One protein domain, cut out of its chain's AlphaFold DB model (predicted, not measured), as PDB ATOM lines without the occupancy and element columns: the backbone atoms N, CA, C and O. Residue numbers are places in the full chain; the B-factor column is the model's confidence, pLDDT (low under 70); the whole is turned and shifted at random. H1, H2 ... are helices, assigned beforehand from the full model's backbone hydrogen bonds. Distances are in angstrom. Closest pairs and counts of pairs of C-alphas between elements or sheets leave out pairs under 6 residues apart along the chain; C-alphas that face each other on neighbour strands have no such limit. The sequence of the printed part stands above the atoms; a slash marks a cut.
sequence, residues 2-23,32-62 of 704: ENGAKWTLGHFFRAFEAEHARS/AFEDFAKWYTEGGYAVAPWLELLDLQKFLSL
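AT A GLANCE: This is residues 2 to 23 and 32 to 62 of the 704 residues of the protein "Hypothetical protein" of Skeletonema marinoi (UniProt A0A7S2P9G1). What does the model look like? A long straight helix, H1, has a shorter helix, H2, set crosswise on the middle of its length, and beyond H2 a tail of two short helices, H3 and H4, leads away from H1. Residues 17 to 23 of H1 stick out at one extreme, and H4 lies at the other, with few contacts between the parts. What is it made of, and how large is it? The printed part has 53 residues with four named helices, in the order H1, H2, H3, H4, and no named strand; its class is all helix. It is loose, with a radius of gyration of the C-alphas of 12.6 A, and elongated, spanning 41 by 23 by 17 A.

HOW THE PARTS SIT: What does the first helix touch? H1, residues 2 to 23, touches H2, residues 33 to 41, with its residues 12 to 16 alone; the closest C-alphas are those of Phe 12 and Trp 39, 7.0 A apart. Their lines are about perpendicular, at 81 degrees. How do the last two helices stand? H3, residues 49 to 54, and H4, residues 56 to 61, touch only at the corner, and only just, with 3 pairs of C-alphas within 8 A. Their closest C-alphas are those of Leu 53 and Phe 59, 4.7 A apart, and they run opposite ways at a steep tilt of 62 degrees. Which parts stay apart? H3 is apart from H1 and from H2, and H4 is apart from both as well. What do the helix backbones show? Every O i to N i+4 pair is within hydrogen-bond range in H2 and H4, and 17 of 18 are in H1. In H3 the count is 0 of 2, while 3 of 3 of its O i to N i+3 pairs are within range.

IN THESE COORDINATES: Where does H1 run? From C-alpha 2 at (24.893, -31.005, -36.867) it reaches C-alpha 23 at (44.520, -7.046, -34.707), a length of 31.0 A. Where are the others? H2 begins with C-alpha 33 at (30.624, -14.635, -25.772) and is 12.3 A long. H3 is 10.1 A long, and H4, 8.5 A long, ends with C-alpha 61 at (4.781, -15.634, -35.075).

THE WHOLE: Which C-alphas are farthest apart? Those of Ser 23 and Leu 60, at 40.8 A. How is the chain linked? Residues 24 to 31 are not printed, and C-alphas 23 and 32 are 15.8 A apart across this cut. The link from H2 to H3 is short, with 7 residues, and that from H3 to H4 is tight, with 1 residue. Where is confidence low? The mean pLDDT of the printed part is 71.7, and 23 residues are under 70, among them residues 2 to 5, 20 to 23 and 53 to 62.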
ATOM      1  N   GLU A   2      23.421 -31.057 -36.959       58.00
ATOM      2  CA  GLU A   2      24.893 -31.005 -36.867       58.00
ATOM      3  C   GLU A   2      25.590 -30.315 -38.060       58.00
ATOM      4  O   GLU A   2      26.500 -29.517 -37.865       58.00
ATOM      5  N   ASN A   3      25.115 -30.534 -39.293       53.38
ATOM      6  CA  ASN A   3      25.644 -29.845 -40.481       53.38
ATOM      7  C   ASN A   3      25.382 -28.328 -40.467       53.38
ATOM      8  O   ASN A   3      26.244 -27.560 -40.882       53.38
ATOM      9  N   GLY A   4      24.218 -27.897 -39.965       60.16
ATOM     10  CA  GLY A   4      23.881 -26.478 -39.818       60.16
ATOM     11  C   GLY A   4      24.713 -25.813 -38.723       60.16
ATOM     12  O   GLY A   4      25.282 -24.751 -38.950       60.16
ATOM     13  N   ALA A   5      24.889 -26.494 -37.586       69.75
ATOM     14  CA  ALA A   5      25.757 -26.036 -36.505       69.75
ATOM     15  C   ALA A   5      27.220 -25.900 -36.965       69.75
ATOM     16  O   ALA A   5      27.835 -24.861 -36.744       69.75
ATOM     17  N   LYS A   6      27.761 -26.895 -37.685       72.94
ATOM     18  CA  LYS A   6      29.113 -26.832 -38.272       72.94
ATOM     19  C   LYS A   6      29.251 -25.708 -39.304       72.94
ATOM     20  O   LYS A   6      30.304 -25.081 -39.373       72.94
ATOM     21  N   TRP A   7      28.206 -25.434 -40.086       69.25
ATOM     22  CA  TRP A   7      28.203 -24.354 -41.073       69.25
ATOM     23  C   TRP A   7      28.209 -22.963 -40.419       69.25
ATOM     24  O   TRP A   7      29.063 -22.142 -40.760       69.25
ATOM     25  N   THR A   8      27.343 -22.724 -39.428       80.31
ATOM     26  CA  THR A   8      27.325 -21.482 -38.635       80.31
ATOM     27  C   THR A   8      28.649 -21.277 -37.898       80.31
ATOM     28  O   THR A   8      29.246 -20.205 -37.987       80.31
ATOM     29  N   LEU A   9      29.156 -22.323 -37.240       83.06
ATOM     30  CA  LEU A   9      30.415 -22.280 -36.498       83.06
ATOM     31  C   LEU A   9      31.613 -21.999 -37.421       83.06
ATOM     32  O   LEU A   9      32.476 -21.192 -37.088       83.06
ATOM     33  N   GLY A  10      31.644 -22.603 -38.614       81.88
ATOM     34  CA  GLY A  10      32.688 -22.356 -39.611       81.88
ATOM     35  C   GLY A  10      32.669 -20.934 -40.180       81.88
ATOM     36  O   GLY A  10      33.729 -20.370 -40.450       81.88
ATOM     37  N   HIS A  11      31.488 -20.330 -40.345       84.50
ATOM     38  CA  HIS A  11      31.363 -18.930 -40.763       84.50
ATOM     39  C   HIS A  11      31.811 -17.956 -39.672       84.50
ATOM     40  O   HIS A  11      32.529 -17.001 -39.975       84.50
ATOM     41  N   PHE A  12      31.435 -18.228 -38.423       88.19
ATOM     42  CA  PHE A  12      31.879 -17.454 -37.272       88.19
ATOM     43  C   PHE A  12      33.406 -17.510 -37.111       88.19
ATOM     44  O   PHE A  12      34.050 -16.464 -37.125       88.19
ATOM     45  N   PHE A  13      34.016 -18.702 -37.067       86.00
ATOM     46  CA  PHE A  13      35.468 -18.822 -36.884       86.00
ATOM     47  C   PHE A  13      36.277 -18.205 -38.027       86.00
ATOM     48  O   PHE A  13      37.283 -17.560 -37.760       86.00
ATOM     49  N   ARG A  14      35.831 -18.299 -39.289       82.31
ATOM     50  CA  ARG A  14      36.512 -17.609 -40.403       82.31
ATOM     51  C   ARG A  14      36.485 -16.087 -40.259       82.31
ATOM     52  O   ARG A  14      37.473 -15.435 -40.591       82.31
ATOM     53  N   ALA A  15      35.366 -15.523 -39.802       80.81
ATOM     54  CA  ALA A  15      35.253 -14.087 -39.554       80.81
ATOM     55  C   ALA A  15      36.124 -13.669 -38.360       80.81
ATOM     56  O   ALA A  15      36.894 -12.715 -38.457       80.81
ATOM     57  N   PHE A  16      36.069 -14.454 -37.285       82.12
ATOM     58  CA  PHE A  16      36.844 -14.260 -36.068       82.12
ATOM     59  C   PHE A  16      38.360 -14.330 -36.318       82.12
ATOM     60  O   PHE A  16      39.093 -13.442 -35.885       82.12
ATOM     61  N   GLU A  17      38.838 -15.325 -37.072       80.06
ATOM     62  CA  GLU A  17      40.250 -15.488 -37.452       80.06
ATOM     63  C   GLU A  17      40.733 -14.360 -38.375       80.06
ATOM     64  O   GLU A  17      41.844 -13.857 -38.202       80.06
ATOM     65  N   ALA A  18      39.906 -13.912 -39.328       76.50
ATOM     66  CA  ALA A  18      40.241 -12.794 -40.212       76.50
ATOM     67  C   ALA A  18      40.372 -11.461 -39.454       76.50
ATOM     68  O   ALA A  18      41.196 -10.617 -39.813       76.50
ATOM     69  N   GLU A  19      39.577 -11.268 -38.403       70.75
ATOM     70  CA  GLU A  19      39.637 -10.095 -37.532       70.75
ATOM     71  C   GLU A  19      40.800 -10.181 -36.526       70.75
ATOM     72  O   GLU A  19      41.524  -9.204 -36.315       70.75
ATOM     73  N   HIS A  20      41.069 -11.374 -35.987       69.81
ATOM     74  CA  HIS A  20      42.219 -11.638 -35.117       69.81
ATOM     75  C   HIS A  20      43.558 -11.470 -35.846       69.81
ATOM     76  O   HIS A  20      44.474 -10.846 -35.309       69.81
ATOM     77  N   ALA A  21      43.659 -11.925 -37.098       63.38
ATOM     78  CA  ALA A  21      44.848 -11.735 -37.929       63.38
ATOM     79  C   ALA A  21      45.139 -10.252 -38.229       63.38
ATOM     80  O   ALA A  21      46.297  -9.875 -38.409       63.38
ATOM     81  N   ARG A  22      44.108  -9.394 -38.259       62.03
ATOM     82  CA  ARG A  22      44.251  -7.939 -38.450       62.03
ATOM     83  C   ARG A  22      44.631  -7.193 -37.171       62.03
ATOM     84  O   ARG A  22      45.246  -6.136 -37.270       62.03
ATOM     85  N   SER A  23      44.277  -7.716 -35.995       63.19
ATOM     86  CA  SER A  23      44.520  -7.046 -34.707       63.19
ATOM     87  C   SER A  23      45.854  -7.409 -34.040       63.19
ATOM     88  O   SER A  23      46.207  -6.802 -33.033       63.19
ATOM     89  N   ALA A  32      35.352 -15.633 -26.652       80.00
ATOM     90  CA  ALA A  32      34.425 -15.157 -25.630       80.00
ATOM     91  C   ALA A  32      33.014 -14.963 -26.212       80.00
ATOM     92  O   ALA A  32      32.828 -14.874 -27.427       80.00
ATOM     93  N   PHE A  33      32.004 -14.885 -25.343       77.44
ATOM     94  CA  PHE A  33      30.624 -14.635 -25.772       77.44
ATOM     95  C   PHE A  33      30.501 -13.300 -26.514       77.44
ATOM     96  O   PHE A  33      29.806 -13.213 -27.522       77.44
ATOM     97  N   GLU A  34      31.236 -12.286 -26.065       81.75
ATOM     98  CA  GLU A  34      31.268 -10.953 -26.660       81.75
ATOM     99  C   GLU A  34      31.746 -10.986 -28.115       81.75
ATOM    100  O   GLU A  34      31.225 -10.245 -28.947       81.75
ATOM    101  N   ASP A  35      32.685 -11.878 -28.446       81.62
ATOM    102  CA  ASP A  35      33.191 -12.040 -29.811       81.62
ATOM    103  C   ASP A  35      32.109 -12.622 -30.737       81.62
ATOM    104  O   ASP A  35      31.942 -12.183 -31.878       81.62
ATOM    105  N   PHE A  36      31.337 -13.588 -30.231       82.25
ATOM    106  CA  PHE A  36      30.212 -14.182 -30.952       82.25
ATOM    107  C   PHE A  36      29.039 -13.206 -31.089       82.25
ATOM    108  O   PHE A  36      28.485 -13.069 -32.180       82.25
ATOM    109  N   ALA A  37      28.693 -12.490 -30.016       78.81
ATOM    110  CA  ALA A  37      27.634 -11.486 -30.010       78.81
ATOM    111  C   ALA A  37      27.944 -10.347 -30.990       78.81
ATOM    112  O   ALA A  37      27.091  -9.979 -31.794       78.81
ATOM    113  N   LYS A  38      29.191  -9.858 -30.998       82.31
ATOM    114  CA  LYS A  38      29.648  -8.843 -31.951       82.31
ATOM    115  C   LYS A  38      29.508  -9.321 -33.396       82.31
ATOM    116  O   LYS A  38      28.888  -8.634 -34.204       82.31
ATOM    117  N   TRP A  39      30.026 -10.511 -33.716       87.12
ATOM    118  CA  TRP A  39      29.872 -11.093 -35.053       87.12
ATOM    119  C   TRP A  39      28.398 -11.228 -35.459       87.12
ATOM    120  O   TRP A  39      28.039 -10.944 -36.604       87.12
ATOM    121  N   TYR A  40      27.534 -11.633 -34.524       79.69
ATOM    122  CA  TYR A  40      26.107 -11.790 -34.776       79.69
ATOM    123  C   TYR A  40      25.446 -10.456 -35.143       79.69
ATOM    124  O   TYR A  40      24.778 -10.380 -36.175       79.69
ATOM    125  N   THR A  41      25.700  -9.393 -34.374       77.88
ATOM    126  CA  THR A  41      25.151  -8.045 -34.609       77.88
ATOM    127  C   THR A  41      25.694  -7.390 -35.885       77.88
ATOM    128  O   THR A  41      24.965  -6.668 -36.558       77.88
ATOM    129  N   GLU A  42      26.939  -7.672 -36.274       77.12
ATOM    130  CA  GLU A  42      27.578  -7.101 -37.474       77.12
ATOM    131  C   GLU A  42      27.202  -7.814 -38.792       77.12
ATOM    132  O   GLU A  42      27.773  -7.528 -39.846       77.12
ATOM    133  N   GLY A  43      26.222  -8.724 -38.764       68.88
ATOM    134  CA  GLY A  43      25.695  -9.404 -39.955       68.88
ATOM    135  C   GLY A  43      25.628 -10.927 -39.843       68.88
ATOM    136  O   GLY A  43      25.070 -11.581 -40.729       68.88
ATOM    137  N   GLY A  44      26.147 -11.514 -38.761       70.56
ATOM    138  CA  GLY A  44      26.040 -12.948 -38.478       70.56
ATOM    139  C   GLY A  44      24.596 -13.437 -38.314       70.56
ATOM    140  O   GLY A  44      24.321 -14.604 -38.604       70.56
ATOM    141  N   TYR A  45      23.648 -12.554 -37.977       74.12
ATOM    142  CA  TYR A  45      22.209 -12.858 -37.952       74.12
ATOM    143  C   TYR A  45      21.666 -13.371 -39.296       74.12
ATOM    144  O   TYR A  45      20.749 -14.186 -39.317       74.12
ATOM    145  N   ALA A  46      22.263 -12.989 -40.430       65.00
ATOM    146  CA  ALA A  46      21.876 -13.514 -41.743       65.00
ATOM    147  C   ALA A  46      22.367 -14.957 -41.979       65.00
ATOM    148  O   ALA A  46      21.796 -15.691 -42.784       65.00
ATOM    149  N   VAL A  47      23.424 -15.371 -41.273       71.81
ATOM    150  CA  VAL A  47      24.001 -16.724 -41.312       71.81
ATOM    151  C   VAL A  47      23.320 -17.625 -40.274       71.81
ATOM    152  O   VAL A  47      23.137 -18.813 -40.508       71.81
ATOM    153  N   ALA A  48      22.893 -17.096 -39.130       72.56
ATOM    154  CA  ALA A  48      22.162 -17.859 -38.117       72.56
ATOM    155  C   ALA A  48      20.846 -17.177 -37.699       72.56
ATOM    156  O   ALA A  48      20.664 -16.858 -36.523       72.56
ATOM    157  N   PRO A  49      19.891 -16.989 -38.631       66.06
ATOM    158  CA  PRO A  49      18.622 -16.317 -38.338       66.06
ATOM    159  C   PRO A  49      17.742 -17.127 -37.385       66.06
ATOM    160  O   PRO A  49      16.872 -16.582 -36.725       66.06
ATOM    161  N   TRP A  50      17.983 -18.434 -37.266       69.06
ATOM    162  CA  TRP A  50      17.280 -19.295 -36.318       69.06
ATOM    163  C   TRP A  50      17.586 -18.952 -34.849       69.06
ATOM    164  O   TRP A  50      16.800 -19.317 -33.985       69.06
ATOM    165  N   LEU A  51      18.680 -18.234 -34.550       73.38
ATOM    166  CA  LEU A  51      18.944 -17.731 -33.194       73.38
ATOM    167  C   LEU A  51      17.953 -16.631 -32.784       73.38
ATOM    168  O   LEU A  51      17.693 -16.474 -31.597       73.38
ATOM    169  N   GLU A  52      17.312 -15.956 -33.743       77.06
ATOM    170  CA  GLU A  52      16.188 -15.054 -33.471       77.06
ATOM    171  C   GLU A  52      14.960 -15.806 -32.947       77.06
ATOM    172  O   GLU A  52      14.057 -15.185 -32.416       77.06
ATOM    173  N   LEU A  53      14.904 -17.135 -33.064       67.19
ATOM    174  CA  LEU A  53      13.810 -17.943 -32.515       67.19
ATOM    175  C   LEU A  53      14.009 -18.278 -31.030       67.19
ATOM    176  O   LEU A  53      13.134 -18.892 -30.429       67.19
ATOM    177  N   LEU A  54      15.138 -17.867 -30.434       63.25
ATOM    178  CA  LEU A  54      15.273 -17.790 -28.975       63.25
ATOM    179  C   LEU A  54      14.313 -16.740 -28.391       63.25
ATOM    180  O   LEU A  54      13.903 -16.850 -27.239       63.25
ATOM    181  N   ASP A  55      13.933 -15.748 -29.201       66.50
ATOM    182  CA  ASP A  55      12.811 -14.861 -28.935       66.50
ATOM    183  C   ASP A  55      11.506 -15.623 -29.221       66.50
ATOM    184  O   ASP A  55      11.130 -15.895 -30.368       66.50
ATOM    185  N   LEU A  56      10.825 -15.989 -28.133       52.03
ATOM    186  CA  LEU A  56       9.604 -16.788 -28.152       52.03
ATOM    187  C   LEU A  56       8.496 -16.127 -28.987       52.03
ATOM    188  O   LEU A  56       7.682 -16.821 -29.593       52.03
ATOM    189  N   GLN A  57       8.476 -14.795 -29.073       56.34
ATOM    190  CA  GLN A  57       7.484 -14.051 -29.844       56.34
ATOM    191  C   GLN A  57       7.729 -14.204 -31.349       56.34
ATOM    192  O   GLN A  57       6.789 -14.447 -32.110       56.34
ATOM    193  N   LYS A  58       8.995 -14.149 -31.779       60.19
ATOM    194  CA  LYS A  58       9.384 -14.431 -33.171       60.19
ATOM    195  C   LYS A  58       9.122 -15.886 -33.535       60.19
ATOM    196  O   LYS A  58       8.601 -16.148 -34.617       60.19
ATOM    197  N   PHE A  59       9.400 -16.818 -32.623       53.53
ATOM    198  CA  PHE A  59       9.097 -18.233 -32.819       53.53
ATOM    199  C   PHE A  59       7.596 -18.474 -33.014       53.53
ATOM    200  O   PHE A  59       7.210 -19.035 -34.035       53.53
ATOM    201  N   LEU A  60       6.747 -17.970 -32.112       55.25
ATOM    202  CA  LEU A  60       5.289 -18.131 -32.178       55.25
ATOM    203  C   LEU A  60       4.665 -17.450 -33.404       55.25
ATOM    204  O   LEU A  60       3.730 -17.989 -33.996       55.25
ATOM    205  N   SER A  61       5.217 -16.313 -33.846       62.91
ATOM    206  CA  SER A  61       4.781 -15.634 -35.075       62.91
ATOM    207  C   SER A  61       4.991 -16.465 -36.352       62.91
ATOM    208  O   SER A  61       4.312 -16.239 -37.350       62.91
ATOM    209  N   LEU A  62       5.898 -17.447 -36.313       49.62
ATOM    210  CA  LEU A  62       6.263 -18.309 -37.439       49.62
ATOM    211  C   LEU A  62       5.400 -19.580 -37.551       49.62
ATOM    212  O   LEU A  62       5.414 -20.211 -38.606       49.62
TER     213      LEU A  62